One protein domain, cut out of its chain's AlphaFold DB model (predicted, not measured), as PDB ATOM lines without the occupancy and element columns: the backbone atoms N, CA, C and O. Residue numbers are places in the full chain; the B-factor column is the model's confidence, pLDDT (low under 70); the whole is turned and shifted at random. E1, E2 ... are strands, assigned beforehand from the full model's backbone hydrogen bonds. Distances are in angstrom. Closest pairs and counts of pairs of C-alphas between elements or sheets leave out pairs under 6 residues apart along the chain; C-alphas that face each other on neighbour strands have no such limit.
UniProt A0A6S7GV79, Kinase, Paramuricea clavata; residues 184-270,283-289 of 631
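AT A GLANCE: This is residues 184 to 270 and 283 to 289 of the 631 residues of the protein "Kinase" of Paramuricea clavata (UniProt A0A6S7GV79). With little regular structure, the domain is a twisted sheet, E3, E4 and E5, with a separate hairpin, E1 and E2, toward one end, whose tip, residues 196 to 201, sticks out. The 94 printed residues hold five strands, E1 to E5 in chain order, and no named helix; the class is all strand, with 33 residues in named elements. E3 - E4 - E5 is a meander, each strand the antiparallel neighbour of the one before. It is compact, radius of gyration of the C-alphas 13.9 A, and spans 44 by 26 by 21 A.

IN THESE COORDINATES: Find C-alpha 234 at (6.909, 289.185, 13.102); from there E5 runs 25.8 A to residue 243. E4, residues 223 to 231, measures 20.5 A; E3 is residues 216 to 220. E1, residues 192 to 196, starts at C-alpha (15.091, 301.383, -1.183); E2 is residues 201 to 204.

HOW THE PARTS SIT: E4 makes antiparallel hairpins with E3, N 218 to O 225 at 3.0 A, and E5, N 226 to O 240 at 2.8 A. E4 bends by 70 degrees at residue 228. Hairpin E1 and E2, N 194 to O 203 at 2.8 A, is apart from E3, E4 and E5.

THE WHOLE: Residues 271 to 282 are cut out, a 13.2 A C-alpha gap. Link E2 to E3 is long. Residues 188 and 246 to 252 have pLDDT under 70.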
ATOM      1  N   ALA A 184      15.817 302.957   3.337       88.75
ATOM      2  CA  ALA A 184      15.360 301.594   3.096       88.75
ATOM      3  C   ALA A 184      14.200 301.225   4.026       88.75
ATOM      4  O   ALA A 184      14.304 301.349   5.247       88.75
ATOM      5  N   GLY A 185      13.119 300.714   3.440       85.81
ATOM      6  CA  GLY A 185      11.982 300.151   4.156       85.81
ATOM      7  C   GLY A 185      11.029 301.190   4.746       85.81
ATOM      8  O   GLY A 185      10.713 302.212   4.138       85.81
ATOM      9  N   GLY A 186      10.506 300.885   5.931       78.25
ATOM     10  CA  GLY A 186       9.402 301.609   6.558       78.25
ATOM     11  C   GLY A 186       8.169 300.721   6.724       78.25
ATOM     12  O   GLY A 186       8.120 299.590   6.241       78.25
ATOM     13  N   ALA A 187       7.173 301.196   7.473       72.19
ATOM     14  CA  ALA A 187       5.965 300.414   7.731       72.19
ATOM     15  C   ALA A 187       5.291 300.012   6.407       72.19
ATOM     16  O   ALA A 187       4.859 300.884   5.655       72.19
ATOM     17  N   TRP A 188       5.200 298.701   6.155       68.12
ATOM     18  CA  TRP A 188       4.607 298.110   4.947       68.12
ATOM     19  C   TRP A 188       5.323 298.456   3.632       68.12
ATOM     20  O   TRP A 188       4.725 298.346   2.564       68.12
ATOM     21  N   ASN A 189       6.590 298.878   3.698       75.38
ATOM     22  CA  ASN A 189       7.370 299.270   2.529       75.38
ATOM     23  C   ASN A 189       8.656 298.437   2.414       75.38
ATOM     24  O   ASN A 189       9.328 298.155   3.409       75.38
ATOM     25  N   ASP A 190       8.984 298.028   1.193       83.31
ATOM     26  CA  ASP A 190      10.241 297.378   0.823       83.31
ATOM     27  C   ASP A 190      11.095 298.255  -0.107       83.31
ATOM     28  O   ASP A 190      12.159 297.811  -0.534       83.31
ATOM     29  N   SER A 191      10.674 299.490  -0.410       83.19
ATOM     30  CA  SER A 191      11.440 300.397  -1.259       83.19
ATOM     31  C   SER A 191      12.792 300.722  -0.637       83.19
ATOM     32  O   SER A 191      12.966 300.802   0.584       83.19
ATOM     33  N   VAL A 192      13.769 300.881  -1.519       85.81
ATOM     34  CA  VAL A 192      15.091 301.383  -1.183       85.81
ATOM     35  C   VAL A 192      15.357 302.498  -2.167       85.81
ATOM     36  O   VAL A 192      15.232 302.308  -3.374       85.81
ATOM     37  N   GLU A 193      15.669 303.675  -1.654       85.25
ATOM     38  CA  GLU A 193      15.782 304.898  -2.433       85.25
ATOM     39  C   GLU A 193      17.079 305.606  -2.062       85.25
ATOM     40  O   GLU A 193      17.485 305.623  -0.899       85.25
ATOM     41  N   ILE A 194      17.735 306.199  -3.054       86.12
ATOM     42  CA  ILE A 194      18.916 307.029  -2.868       86.12
ATOM     43  C   ILE A 194      18.575 308.479  -3.200       86.12
ATOM     44  O   ILE A 194      18.046 308.786  -4.268       86.12
ATOM     45  N   PHE A 195      18.877 309.377  -2.270       86.00
ATOM     46  CA  PHE A 195      18.778 310.815  -2.458       86.00
ATOM     47  C   PHE A 195      20.153 311.387  -2.767       86.00
ATOM     48  O   PHE A 195      21.063 311.330  -1.934       86.00
ATOM     49  N   ASN A 196      20.289 311.973  -3.955       84.31
ATOM     50  CA  ASN A 196      21.479 312.716  -4.327       84.31
ATOM     51  C   ASN A 196      21.415 314.123  -3.729       84.31
ATOM     52  O   ASN A 196      20.602 314.953  -4.141       84.31
ATOM     53  N   TRP A 197      22.295 314.416  -2.772       84.88
ATOM     54  CA  TRP A 197      22.292 315.701  -2.071       84.88
ATOM     55  C   TRP A 197      22.542 316.905  -2.981       84.88
ATOM     56  O   TRP A 197      21.918 317.950  -2.794       84.88
ATOM     57  N   ARG A 198      23.429 316.773  -3.974       83.56
ATOM     58  CA  ARG A 198      23.791 317.878  -4.878       83.56
ATOM     59  C   ARG A 198      22.694 318.161  -5.891       83.56
ATOM     60  O   ARG A 198      22.352 319.316  -6.117       83.56
ATOM     61  N   GLN A 199      22.153 317.105  -6.490       80.81
ATOM     62  CA  GLN A 199      21.125 317.191  -7.525       80.81
ATOM     63  C   GLN A 199      19.723 317.379  -6.945       80.81
ATOM     64  O   GLN A 199      18.831 317.817  -7.664       80.81
ATOM     65  N   ARG A 200      19.527 317.085  -5.652       81.00
ATOM     66  CA  ARG A 200      18.220 317.102  -4.979       81.00
ATOM     67  C   ARG A 200      17.222 316.155  -5.646       81.00
ATOM     68  O   ARG A 200      16.035 316.448  -5.734       81.00
ATOM     69  N   THR A 201      17.706 315.017  -6.117       79.44
ATOM     70  CA  THR A 201      16.911 314.025  -6.840       79.44
ATOM     71  C   THR A 201      16.873 312.712  -6.080       79.44
ATOM     72  O   THR A 201      17.836 312.327  -5.416       79.44
ATOM     73  N   TRP A 202      15.738 312.032  -6.192       81.44
ATOM     74  CA  TRP A 202      15.553 310.670  -5.713       81.44
ATOM     75  C   TRP A 202      15.746 309.694  -6.868       81.44
ATOM     76  O   TRP A 202      15.369 309.978  -8.006       81.44
ATOM     77  N   SER A 203      16.338 308.542  -6.585       78.06
ATOM     78  CA  SER A 203      16.438 307.430  -7.527       78.06
ATOM     79  C   SER A 203      16.176 306.117  -6.791       78.06
ATOM     80  O   SER A 203      16.608 305.972  -5.645       78.06
ATOM     81  N   PRO A 204      15.457 305.160  -7.393       76.56
ATOM     82  CA  PRO A 204      15.234 303.867  -6.766       76.56
ATOM     83  C   PRO A 204      16.515 303.019  -6.780       76.56
ATOM     84  O   PRO A 204      17.319 303.080  -7.709       76.56
ATOM     85  N   LEU A 205      16.675 302.192  -5.751       77.88
ATOM     86  CA  LEU A 205      17.613 301.072  -5.682       77.88
ATOM     87  C   LEU A 205      16.827 299.750  -5.610       77.88
ATOM     88  O   LEU A 205      15.593 299.735  -5.606       77.88
ATOM     89  N   GLN A 206      17.531 298.616  -5.560       78.25
ATOM     90  CA  GLN A 206      16.887 297.311  -5.415       78.25
ATOM     91  C   GLN A 206      16.090 297.237  -4.103       78.25
ATOM     92  O   GLN A 206      16.661 297.340  -3.017       78.25
ATOM     93  N   SER A 207      14.781 296.989  -4.212       83.44
ATOM     94  CA  SER A 207      13.893 296.804  -3.060       83.44
ATOM     95  C   SER A 207      14.384 295.704  -2.122       83.44
ATOM     96  O   SER A 207      14.956 294.701  -2.560       83.44
ATOM     97  N   LEU A 208      14.088 295.861  -0.834       84.50
ATOM     98  CA  LEU A 208      14.344 294.854   0.181       84.50
ATOM     99  C   LEU A 208      13.696 293.511  -0.204       84.50
ATOM    100  O   LEU A 208      12.599 293.485  -0.775       84.50
ATOM    101  N   PRO A 209      14.312 292.369   0.157       83.81
ATOM    102  CA  PRO A 209      13.716 291.054  -0.078       83.81
ATOM    103  C   PRO A 209      12.389 290.887   0.662       83.81
ATOM    104  O   PRO A 209      11.499 290.175   0.203       83.81
ATOM    105  N   LYS A 210      12.270 291.547   1.816       83.12
ATOM    106  CA  LYS A 210      11.074 291.573   2.650       83.12
ATOM    107  C   LYS A 210      10.874 292.981   3.205       83.12
ATOM    108  O   LYS A 210      11.848 293.649   3.548       83.12
ATOM    109  N   GLN A 211       9.618 293.400   3.333       84.50
ATOM    110  CA  GLN A 211       9.258 294.662   3.983       84.50
ATOM    111  C   GLN A 211       9.791 294.677   5.413       84.50
ATOM    112  O   GLN A 211       9.622 293.698   6.145       84.50
ATOM    113  N   ARG A 212      10.426 295.782   5.808       87.44
ATOM    114  CA  ARG A 212      11.105 295.872   7.099       87.44
ATOM    115  C   ARG A 212      10.925 297.253   7.720       87.44
ATOM    116  O   ARG A 212      11.164 298.270   7.074       87.44
ATOM    117  N   SER A 213      10.512 297.291   8.983       88.69
ATOM    118  CA  SER A 213      10.363 298.522   9.768       88.69
ATOM    119  C   SER A 213      10.975 298.368  11.159       88.69
ATOM    120  O   SER A 213      11.204 297.252  11.619       88.69
ATOM    121  N   SER A 214      11.281 299.482  11.830       90.19
ATOM    122  CA  SER A 214      11.921 299.478  13.159       90.19
ATOM    123  C   SER A 214      13.203 298.628  13.239       90.19
ATOM    124  O   SER A 214      13.504 298.054  14.287       90.19
ATOM    125  N   ALA A 215      13.919 298.506  12.122       92.00
ATOM    126  CA  ALA A 215      15.240 297.895  12.043       92.00
ATOM    127  C   ALA A 215      16.320 298.959  12.240       92.00
ATOM    128  O   ALA A 215      16.065 300.155  12.075       92.00
ATOM    129  N   THR A 216      17.534 298.517  12.533       93.75
ATOM    130  CA  THR A 216      18.714 299.380  12.488       93.75
ATOM    131  C   THR A 216      19.398 299.257  11.135       93.75
ATOM    132  O   THR A 216      19.311 298.219  10.474       93.75
ATOM    133  N   SER A 217      20.060 300.326  10.695       92.50
ATOM    134  CA  SER A 217      20.805 300.335   9.437       92.50
ATOM    135  C   SER A 217      22.128 301.068   9.592       92.50
ATOM    136  O   SER A 217      22.209 302.045  10.335       92.50
ATOM    137  N   PHE A 218      23.157 300.587   8.905       91.69
ATOM    138  CA  PHE A 218      24.499 301.159   8.931       91.69
ATOM    139  C   PHE A 218      25.261 300.786   7.658       91.69
ATOM    140  O   PHE A 218      24.925 299.818   6.972       91.69
ATOM    141  N   VAL A 219      26.299 301.556   7.337       89.31
ATOM    142  CA  VAL A 219      27.198 301.255   6.219       89.31
ATOM    143  C   VAL A 219      28.454 300.585   6.759       89.31
ATOM    144  O   VAL A 219      29.098 301.111   7.663       89.31
ATOM    145  N   TYR A 220      28.810 299.434   6.196       88.94
ATOM    146  CA  TYR A 220      30.015 298.692   6.556       88.94
ATOM    147  C   TYR A 220      30.609 298.009   5.322       88.94
ATOM    148  O   TYR A 220      29.886 297.350   4.578       88.94
ATOM    149  N   ASN A 221      31.912 298.180   5.073       85.69
ATOM    150  CA  ASN A 221      32.634 297.584   3.936       85.69
ATOM    151  C   ASN A 221      31.916 297.739   2.576       85.69
ATOM    152  O   ASN A 221      31.710 296.755   1.869       85.69
ATOM    153  N   ASN A 222      31.495 298.961   2.219       84.38
ATOM    154  CA  ASN A 222      30.708 299.274   1.008       84.38
ATOM    155  C   ASN A 222      29.369 298.528   0.890       84.38
ATOM    156  O   ASN A 222      28.836 298.371  -0.209       84.38
ATOM    157  N   HIS A 223      28.805 298.085   2.008       86.81
ATOM    158  CA  HIS A 223      27.462 297.535   2.046       86.81
ATOM    159  C   HIS A 223      26.567 298.371   2.950       86.81
ATOM    160  O   HIS A 223      26.935 298.689   4.081       86.81
ATOM    161  N   VAL A 224      25.359 298.665   2.475       91.00
ATOM    162  CA  VAL A 224      24.254 299.041   3.361       91.00
ATOM    163  C   VAL A 224      23.787 297.769   4.040       91.00
ATOM    164  O   VAL A 224      23.418 296.812   3.362       91.00
ATOM    165  N   THR A 225      23.833 297.756   5.365       92.75
ATOM    166  CA  THR A 225      23.451 296.618   6.198       92.75
ATOM    167  C   THR A 225      22.241 296.993   7.037       92.75
ATOM    168  O   THR A 225      22.180 298.098   7.572       92.75
ATOM    169  N   ILE A 226      21.276 296.083   7.143       94.06
ATOM    170  CA  ILE A 226      20.051 296.240   7.925       94.06
ATOM    171  C   ILE A 226      19.932 295.052   8.874       94.06
ATOM    172  O   ILE A 226      19.993 293.903   8.437       94.06
ATOM    173  N   ALA A 227      19.746 295.321  10.164       94.56
ATOM    174  CA  ALA A 227      19.691 294.300  11.203       94.56
ATOM    175  C   ALA A 227      18.334 294.299  11.927       94.56
ATOM    176  O   ALA A 227      17.821 295.342  12.340       94.56
ATOM    177  N   GLY A 228      17.745 293.104  12.060       93.81
ATOM    178  CA  GLY A 228      16.479 292.862  12.760       93.81
ATOM    179  C   GLY A 228      15.290 293.673  12.229       93.81
ATOM    180  O   GLY A 228      15.193 293.960  11.037       93.81
ATOM    181  N   GLY A 229      14.372 294.053  13.112       92.19
ATOM    182  CA  GLY A 229      13.160 294.809  12.793       92.19
ATOM    183  C   GLY A 229      11.911 293.943  12.643       92.19
ATOM    184  O   GLY A 229      11.927 292.730  12.844       92.19
ATOM    185  N   HIS A 230      10.800 294.594  12.313       87.81
ATOM    186  CA  HIS A 230       9.530 293.947  12.019       87.81
ATOM    187  C   HIS A 230       9.440 293.594  10.537       87.81
ATOM    188  O   HIS A 230       9.534 294.471   9.681       87.81
ATOM    189  N   CYS A 231       9.195 292.319  10.255       83.50
ATOM    190  CA  CYS A 231       9.019 291.757   8.927       83.50
ATOM    191  C   CYS A 231       7.716 290.947   8.883       83.50
ATOM    192  O   CYS A 231       7.555 289.986   9.633       83.50
ATOM    193  N   SER A 232       6.779 291.324   8.007       72.56
ATOM    194  CA  SER A 232       5.510 290.598   7.787       72.56
ATOM    195  C   SER A 232       4.726 290.271   9.075       72.56
ATOM    196  O   SER A 232       4.167 289.187   9.209       72.56
ATOM    197  N   GLY A 233       4.710 291.197  10.042       72.88
ATOM    198  CA  GLY A 233       4.015 291.034  11.329       72.88
ATOM    199  C   GLY A 233       4.822 290.340  12.434       72.88
ATOM    200  O   GLY A 233       4.382 290.326  13.580       72.88
ATOM    201  N   PHE A 234       6.020 289.833  12.136       83.50
ATOM    202  CA  PHE A 234       6.909 289.185  13.102       83.50
ATOM    203  C   PHE A 234       8.179 290.002  13.330       83.50
ATOM    204  O   PHE A 234       8.533 290.858  12.526       83.50
ATOM    205  N   VAL A 235       8.862 289.752  14.443       89.19
ATOM    206  CA  VAL A 235      10.195 290.310  14.697       89.19
ATOM    207  C   VAL A 235      11.246 289.383  14.080       89.19
ATOM    208  O   VAL A 235      11.102 288.163  14.167       89.19
ATOM    209  N   ASP A 236      12.284 289.951  13.474       91.12
ATOM    210  CA  ASP A 236      13.353 289.226  12.782       91.12
ATOM    211  C   ASP A 236      14.710 289.383  13.498       91.12
ATOM    212  O   ASP A 236      14.936 290.352  14.226       91.12
ATOM    213  N   ASP A 237      15.606 288.413  13.312       92.88
ATOM    214  CA  ASP A 237      17.005 288.423  13.774       92.88
ATOM    215  C   ASP A 237      18.014 288.476  12.617       92.88
ATOM    216  O   ASP A 237      19.217 288.626  12.844       92.88
ATOM    217  N   ASP A 238      17.528 288.389  11.376       92.94
ATOM    218  CA  ASP A 238      18.362 288.419  10.185       92.94
ATOM    219  C   ASP A 238      19.073 289.768  10.016       92.94
ATOM    220  O   ASP A 238      18.483 290.847  10.180       92.94
ATOM    221  N   ILE A 239      20.331 289.684   9.587       93.62
ATOM    222  CA  ILE A 239      21.134 290.812   9.126       93.62
ATOM    223  C   ILE A 239      21.302 290.666   7.615       93.62
ATOM    224  O   ILE A 239      21.868 289.680   7.140       93.62
ATOM    225  N   THR A 240      20.800 291.630   6.851       92.56
ATOM    226  CA  THR A 240      20.872 291.630   5.386       92.56
ATOM    227  C   THR A 240      21.720 292.789   4.901       92.56
ATOM    228  O   THR A 240      21.762 293.847   5.525       92.56
ATOM    229  N   ARG A 241      22.427 292.599   3.789       91.69
ATOM    230  CA  ARG A 241      23.327 293.607   3.239       91.69
ATOM    231  C   ARG A 241      23.259 293.686   1.722       91.69
ATOM    232  O   ARG A 241      23.123 292.667   1.045       91.69
ATOM    233  N   MET A 242      23.411 294.895   1.204       89.12
ATOM    234  CA  MET A 242      23.424 295.207  -0.221       89.12
ATOM    235  C   MET A 242      24.676 296.016  -0.547       89.12
ATOM    236  O   MET A 242      24.973 296.994   0.137       89.12
ATOM    237  N   ASN A 243      25.415 295.606  -1.575       83.50
ATOM    238  CA  ASN A 243      26.607 296.319  -2.032       83.50
ATOM    239  C   ASN A 243      26.211 297.647  -2.701       83.50
ATOM    240  O   ASN A 243      25.296 297.670  -3.516       83.50
ATOM    241  N   ILE A 244      26.898 298.739  -2.369       78.38
ATOM    242  CA  ILE A 244      26.603 300.090  -2.876       78.38
ATOM    243  C   ILE A 244      27.723 300.674  -3.754       78.38
ATOM    244  O   ILE A 244      27.907 301.887  -3.808       78.38
ATOM    245  N   ASN A 245      28.500 299.828  -4.434       70.00
ATOM    246  CA  ASN A 245      29.598 300.274  -5.294       70.00
ATOM    247  C   ASN A 245      29.139 301.221  -6.435       70.00
ATOM    248  O   ASN A 245      28.092 300.999  -7.044       70.00
ATOM    249  N   PRO A 246      29.968 302.219  -6.809       53.88
ATOM    250  CA  PRO A 246      29.613 303.301  -7.744       53.88
ATOM    251  C   PRO A 246      29.498 302.888  -9.219       53.88
ATOM    252  O   PRO A 246      29.073 303.679 -10.058       53.88
ATOM    253  N   LYS A 247      29.845 301.642  -9.552       55.38
ATOM    254  CA  LYS A 247      29.459 300.991 -10.808       55.38
ATOM    255  C   LYS A 247      28.411 299.934 -10.467       55.38
ATOM    256  O   LYS A 247      28.786 298.767 -10.333       55.38
ATOM    257  N   PRO A 248      27.148 300.324 -10.235       49.50
ATOM    258  CA  PRO A 248      26.103 299.364  -9.957       49.50
ATOM    259  C   PRO A 248      25.898 298.543 -11.226       49.50
ATOM    260  O   PRO A 248      25.284 298.995 -12.190       49.50
ATOM    261  N   ASP A 249      26.450 297.336 -11.248       48.72
ATOM    262  CA  ASP A 249      25.831 296.294 -12.044       48.72
ATOM    263  C   ASP A 249      24.411 296.133 -11.485       48.72
ATOM    264  O   ASP A 249      24.223 296.045 -10.269       48.72
ATOM    265  N   LEU A 250      23.388 296.132 -12.337       48.81
ATOM    266  CA  LEU A 250      22.002 295.902 -11.908       48.81
ATOM    267  C   LEU A 250      21.833 294.512 -11.253       48.81
ATOM    268  O   LEU A 250      20.789 294.223 -10.675       48.81
ATOM    269  N   SER A 251      22.877 293.677 -11.286       54.16
ATOM    270  CA  SER A 251      23.041 292.456 -10.501       54.16
ATOM    271  C   SER A 251      23.440 292.664  -9.027       54.16
ATOM    272  O   SER A 251      23.866 291.699  -8.385       54.16
ATOM    273  N   VAL A 252      23.372 293.869  -8.450       58.09
ATOM    274  CA  VAL A 252      23.483 294.031  -6.989       58.09
ATOM    275  C   VAL A 252      22.304 293.299  -6.351       58.09
ATOM    276  O   VAL A 252      21.156 293.662  -6.574       58.09
ATOM    277  N   HIS A 253      22.586 292.247  -5.581       72.50
ATOM    278  CA  HIS A 253      21.583 291.478  -4.849       72.50
ATOM    279  C   HIS A 253      21.751 291.685  -3.345       72.50
ATOM    280  O   HIS A 253      22.871 291.706  -2.824       72.50
ATOM    281  N   TRP A 254      20.630 291.779  -2.635       86.81
ATOM    282  CA  TRP A 254      20.595 291.576  -1.193       86.81
ATOM    283  C   TRP A 254      21.151 290.195  -0.833       86.81
ATOM    284  O   TRP A 254      20.758 289.178  -1.404       86.81
ATOM    285  N   SER A 255      22.045 290.163   0.148       88.62
ATOM    286  CA  SER A 255      22.614 288.937   0.703       88.62
ATOM    287  C   SER A 255      22.431 288.910   2.214       88.62
ATOM    288  O   SER A 255      22.458 289.953   2.870       88.62
ATOM    289  N   ASN A 256      22.251 287.721   2.781       90.00
ATOM    290  CA  ASN A 256      22.228 287.559   4.229       90.00
ATOM    291  C   ASN A 256      23.663 287.516   4.759       90.00
ATOM    292  O   ASN A 256      24.542 286.881   4.168       90.00
ATOM    293  N   CYS A 257      23.903 288.175   5.887       89.00
ATOM    294  CA  CYS A 257      25.114 287.955   6.656       89.00
ATOM    295  C   CYS A 257      25.080 286.540   7.266       89.00
ATOM    296  O   CYS A 257      24.008 286.064   7.643       89.00
ATOM    297  N   PRO A 258      26.236 285.864   7.407       88.38
ATOM    298  CA  PRO A 258      26.301 284.554   8.065       88.38
ATOM    299  C   PRO A 258      25.905 284.593   9.546       88.38
ATOM    300  O   PRO A 258      25.513 283.574  10.109       88.38
ATOM    301  N   VAL A 259      26.018 285.767  10.170       92.81
ATOM    302  CA  VAL A 259      25.669 286.013  11.568       92.81
ATOM    303  C   VAL A 259      24.277 286.627  11.687       92.81
ATOM    304  O   VAL A 259      23.859 287.425  10.844       92.81
ATOM    305  N   LYS A 260      23.580 286.271  12.764       94.44
ATOM    306  CA  LYS A 260      22.283 286.825  13.160       94.44
ATOM    307  C   LYS A 260      22.411 287.583  14.476       94.44
ATOM    308  O   LYS A 260      23.390 287.420  15.205       94.44
ATOM    309  N   LEU A 261      21.404 288.391  14.792       94.19
ATOM    310  CA  LEU A 261      21.269 288.980  16.121       94.19
ATOM    311  C   LEU A 261      21.073 287.895  17.191       94.19
ATOM    312  O   LEU A 261      20.601 286.796  16.901       94.19
ATOM    313  N   LEU A 262      21.387 288.224  18.448       91.25
ATOM    314  CA  LEU A 262      21.233 287.306  19.585       91.25
ATOM    315  C   LEU A 262      19.787 286.813  19.762       91.25
ATOM    316  O   LEU A 262      19.546 285.708  20.242       91.25
ATOM    317  N   ALA A 263      18.823 287.659  19.404       90.56
ATOM    318  CA  ALA A 263      17.405 287.356  19.430       90.56
ATOM    319  C   ALA A 263      16.686 288.109  18.308       90.56
ATOM    320  O   ALA A 263      17.183 289.104  17.781       90.56
ATOM    321  N   LYS A 264      15.462 287.677  17.998       93.81
ATOM    322  CA  LYS A 264      14.547 288.427  17.134       93.81
ATOM    323  C   LYS A 264      14.217 289.757  17.802       93.81
ATOM    324  O   LYS A 264      13.535 289.767  18.827       93.81
ATOM    325  N   LEU A 265      14.713 290.856  17.238       93.31
ATOM    326  CA  LEU A 265      14.712 292.180  17.858       93.31
ATOM    327  C   LEU A 265      14.232 293.263  16.888       93.31
ATOM    328  O   LEU A 265      14.775 293.422  15.801       93.31
ATOM    329  N   ALA A 266      13.274 294.083  17.314       93.69
ATOM    330  CA  ALA A 266      12.858 295.314  16.636       93.69
ATOM    331  C   ALA A 266      12.990 296.505  17.586       93.69
ATOM    332  O   ALA A 266      13.114 296.322  18.794       93.69
ATOM    333  N   CYS A 267      12.966 297.727  17.056       93.88
ATOM    334  CA  CYS A 267      12.996 298.958  17.857       93.88
ATOM    335  C   CYS A 267      14.241 299.063  18.763       93.88
ATOM    336  O   CYS A 267      14.207 299.776  19.765       93.88
ATOM    337  N   HIS A 268      15.295 298.309  18.440       96.25
ATOM    338  CA  HIS A 268      16.604 298.365  19.079       96.25
ATOM    339  C   HIS A 268      17.429 299.489  18.450       96.25
ATOM    340  O   HIS A 268      17.082 300.005  17.384       96.25
ATOM    341  N   SER A 269      18.542 299.837  19.088       96.62
ATOM    342  CA  SER A 269      19.562 300.688  18.482       96.62
ATOM    343  C   SER A 269      20.849 299.893  18.307       96.62
ATOM    344  O   SER A 269      21.087 298.915  19.015       96.62
ATOM    345  N   SER A 270      21.664 300.271  17.327       96.25
ATOM    346  CA  SER A 270      22.931 299.600  17.075       96.25
ATOM    347  C   SER A 270      23.972 300.567  16.551       96.25
ATOM    348  O   SER A 270      23.650 301.442  15.746       96.25
ATOM    349  N   ARG A 283      12.786 295.337  21.363       92.62
ATOM    350  CA  ARG A 283      11.655 294.477  21.685       92.62
ATOM    351  C   ARG A 283      11.786 293.141  20.981       92.62
ATOM    352  O   ARG A 283      12.012 293.091  19.772       92.62
ATOM    353  N   ASN A 284      11.568 292.075  21.736       88.12
ATOM    354  CA  ASN A 284      11.419 290.719  21.227       88.12
ATOM    355  C   ASN A 284      10.012 290.180  21.561       88.12
ATOM    356  O   ASN A 284       9.169 290.894  22.106       88.12
ATOM    357  N   GLY A 285       9.737 288.917  21.229       81.38
ATOM    358  CA  GLY A 285       8.443 288.284  21.532       81.38
ATOM    359  C   GLY A 285       8.106 288.184  23.028       81.38
ATOM    360  O   GLY A 285       6.943 287.994  23.364       81.38
ATOM    361  N   ASN A 286       9.095 288.351  23.912       83.06
ATOM    362  CA  ASN A 286       8.965 288.204  25.363       83.06
ATOM    363  C   ASN A 286       8.897 289.551  26.106       83.06
ATOM    364  O   ASN A 286       8.694 289.559  27.317       83.06
ATOM    365  N   GLY A 287       9.074 290.682  25.413       90.25
ATOM    366  CA  GLY A 287       9.025 292.019  26.006       90.25
ATOM    367  C   GLY A 287      10.146 292.941  25.535       90.25
ATOM    368  O   GLY A 287      10.768 292.730  24.491       90.25
ATOM    369  N   VAL A 288      10.371 294.001  26.309       95.44
ATOM    370  CA  VAL A 288      11.436 294.983  26.076       95.44
ATOM    371  C   VAL A 288      12.724 294.504  26.749       95.44
ATOM    372  O   VAL A 288      12.697 294.007  27.871       95.44
ATOM    373  N   SER A 289      13.849 294.629  26.051       95.50
ATOM    374  CA  SER A 289      15.160 294.166  26.490       95.50
ATOM    375  C   SER A 289      16.012 295.307  27.047       95.50
ATOM    376  O   SER A 289      15.980 296.440  26.577       95.50
TER     377      SER A 289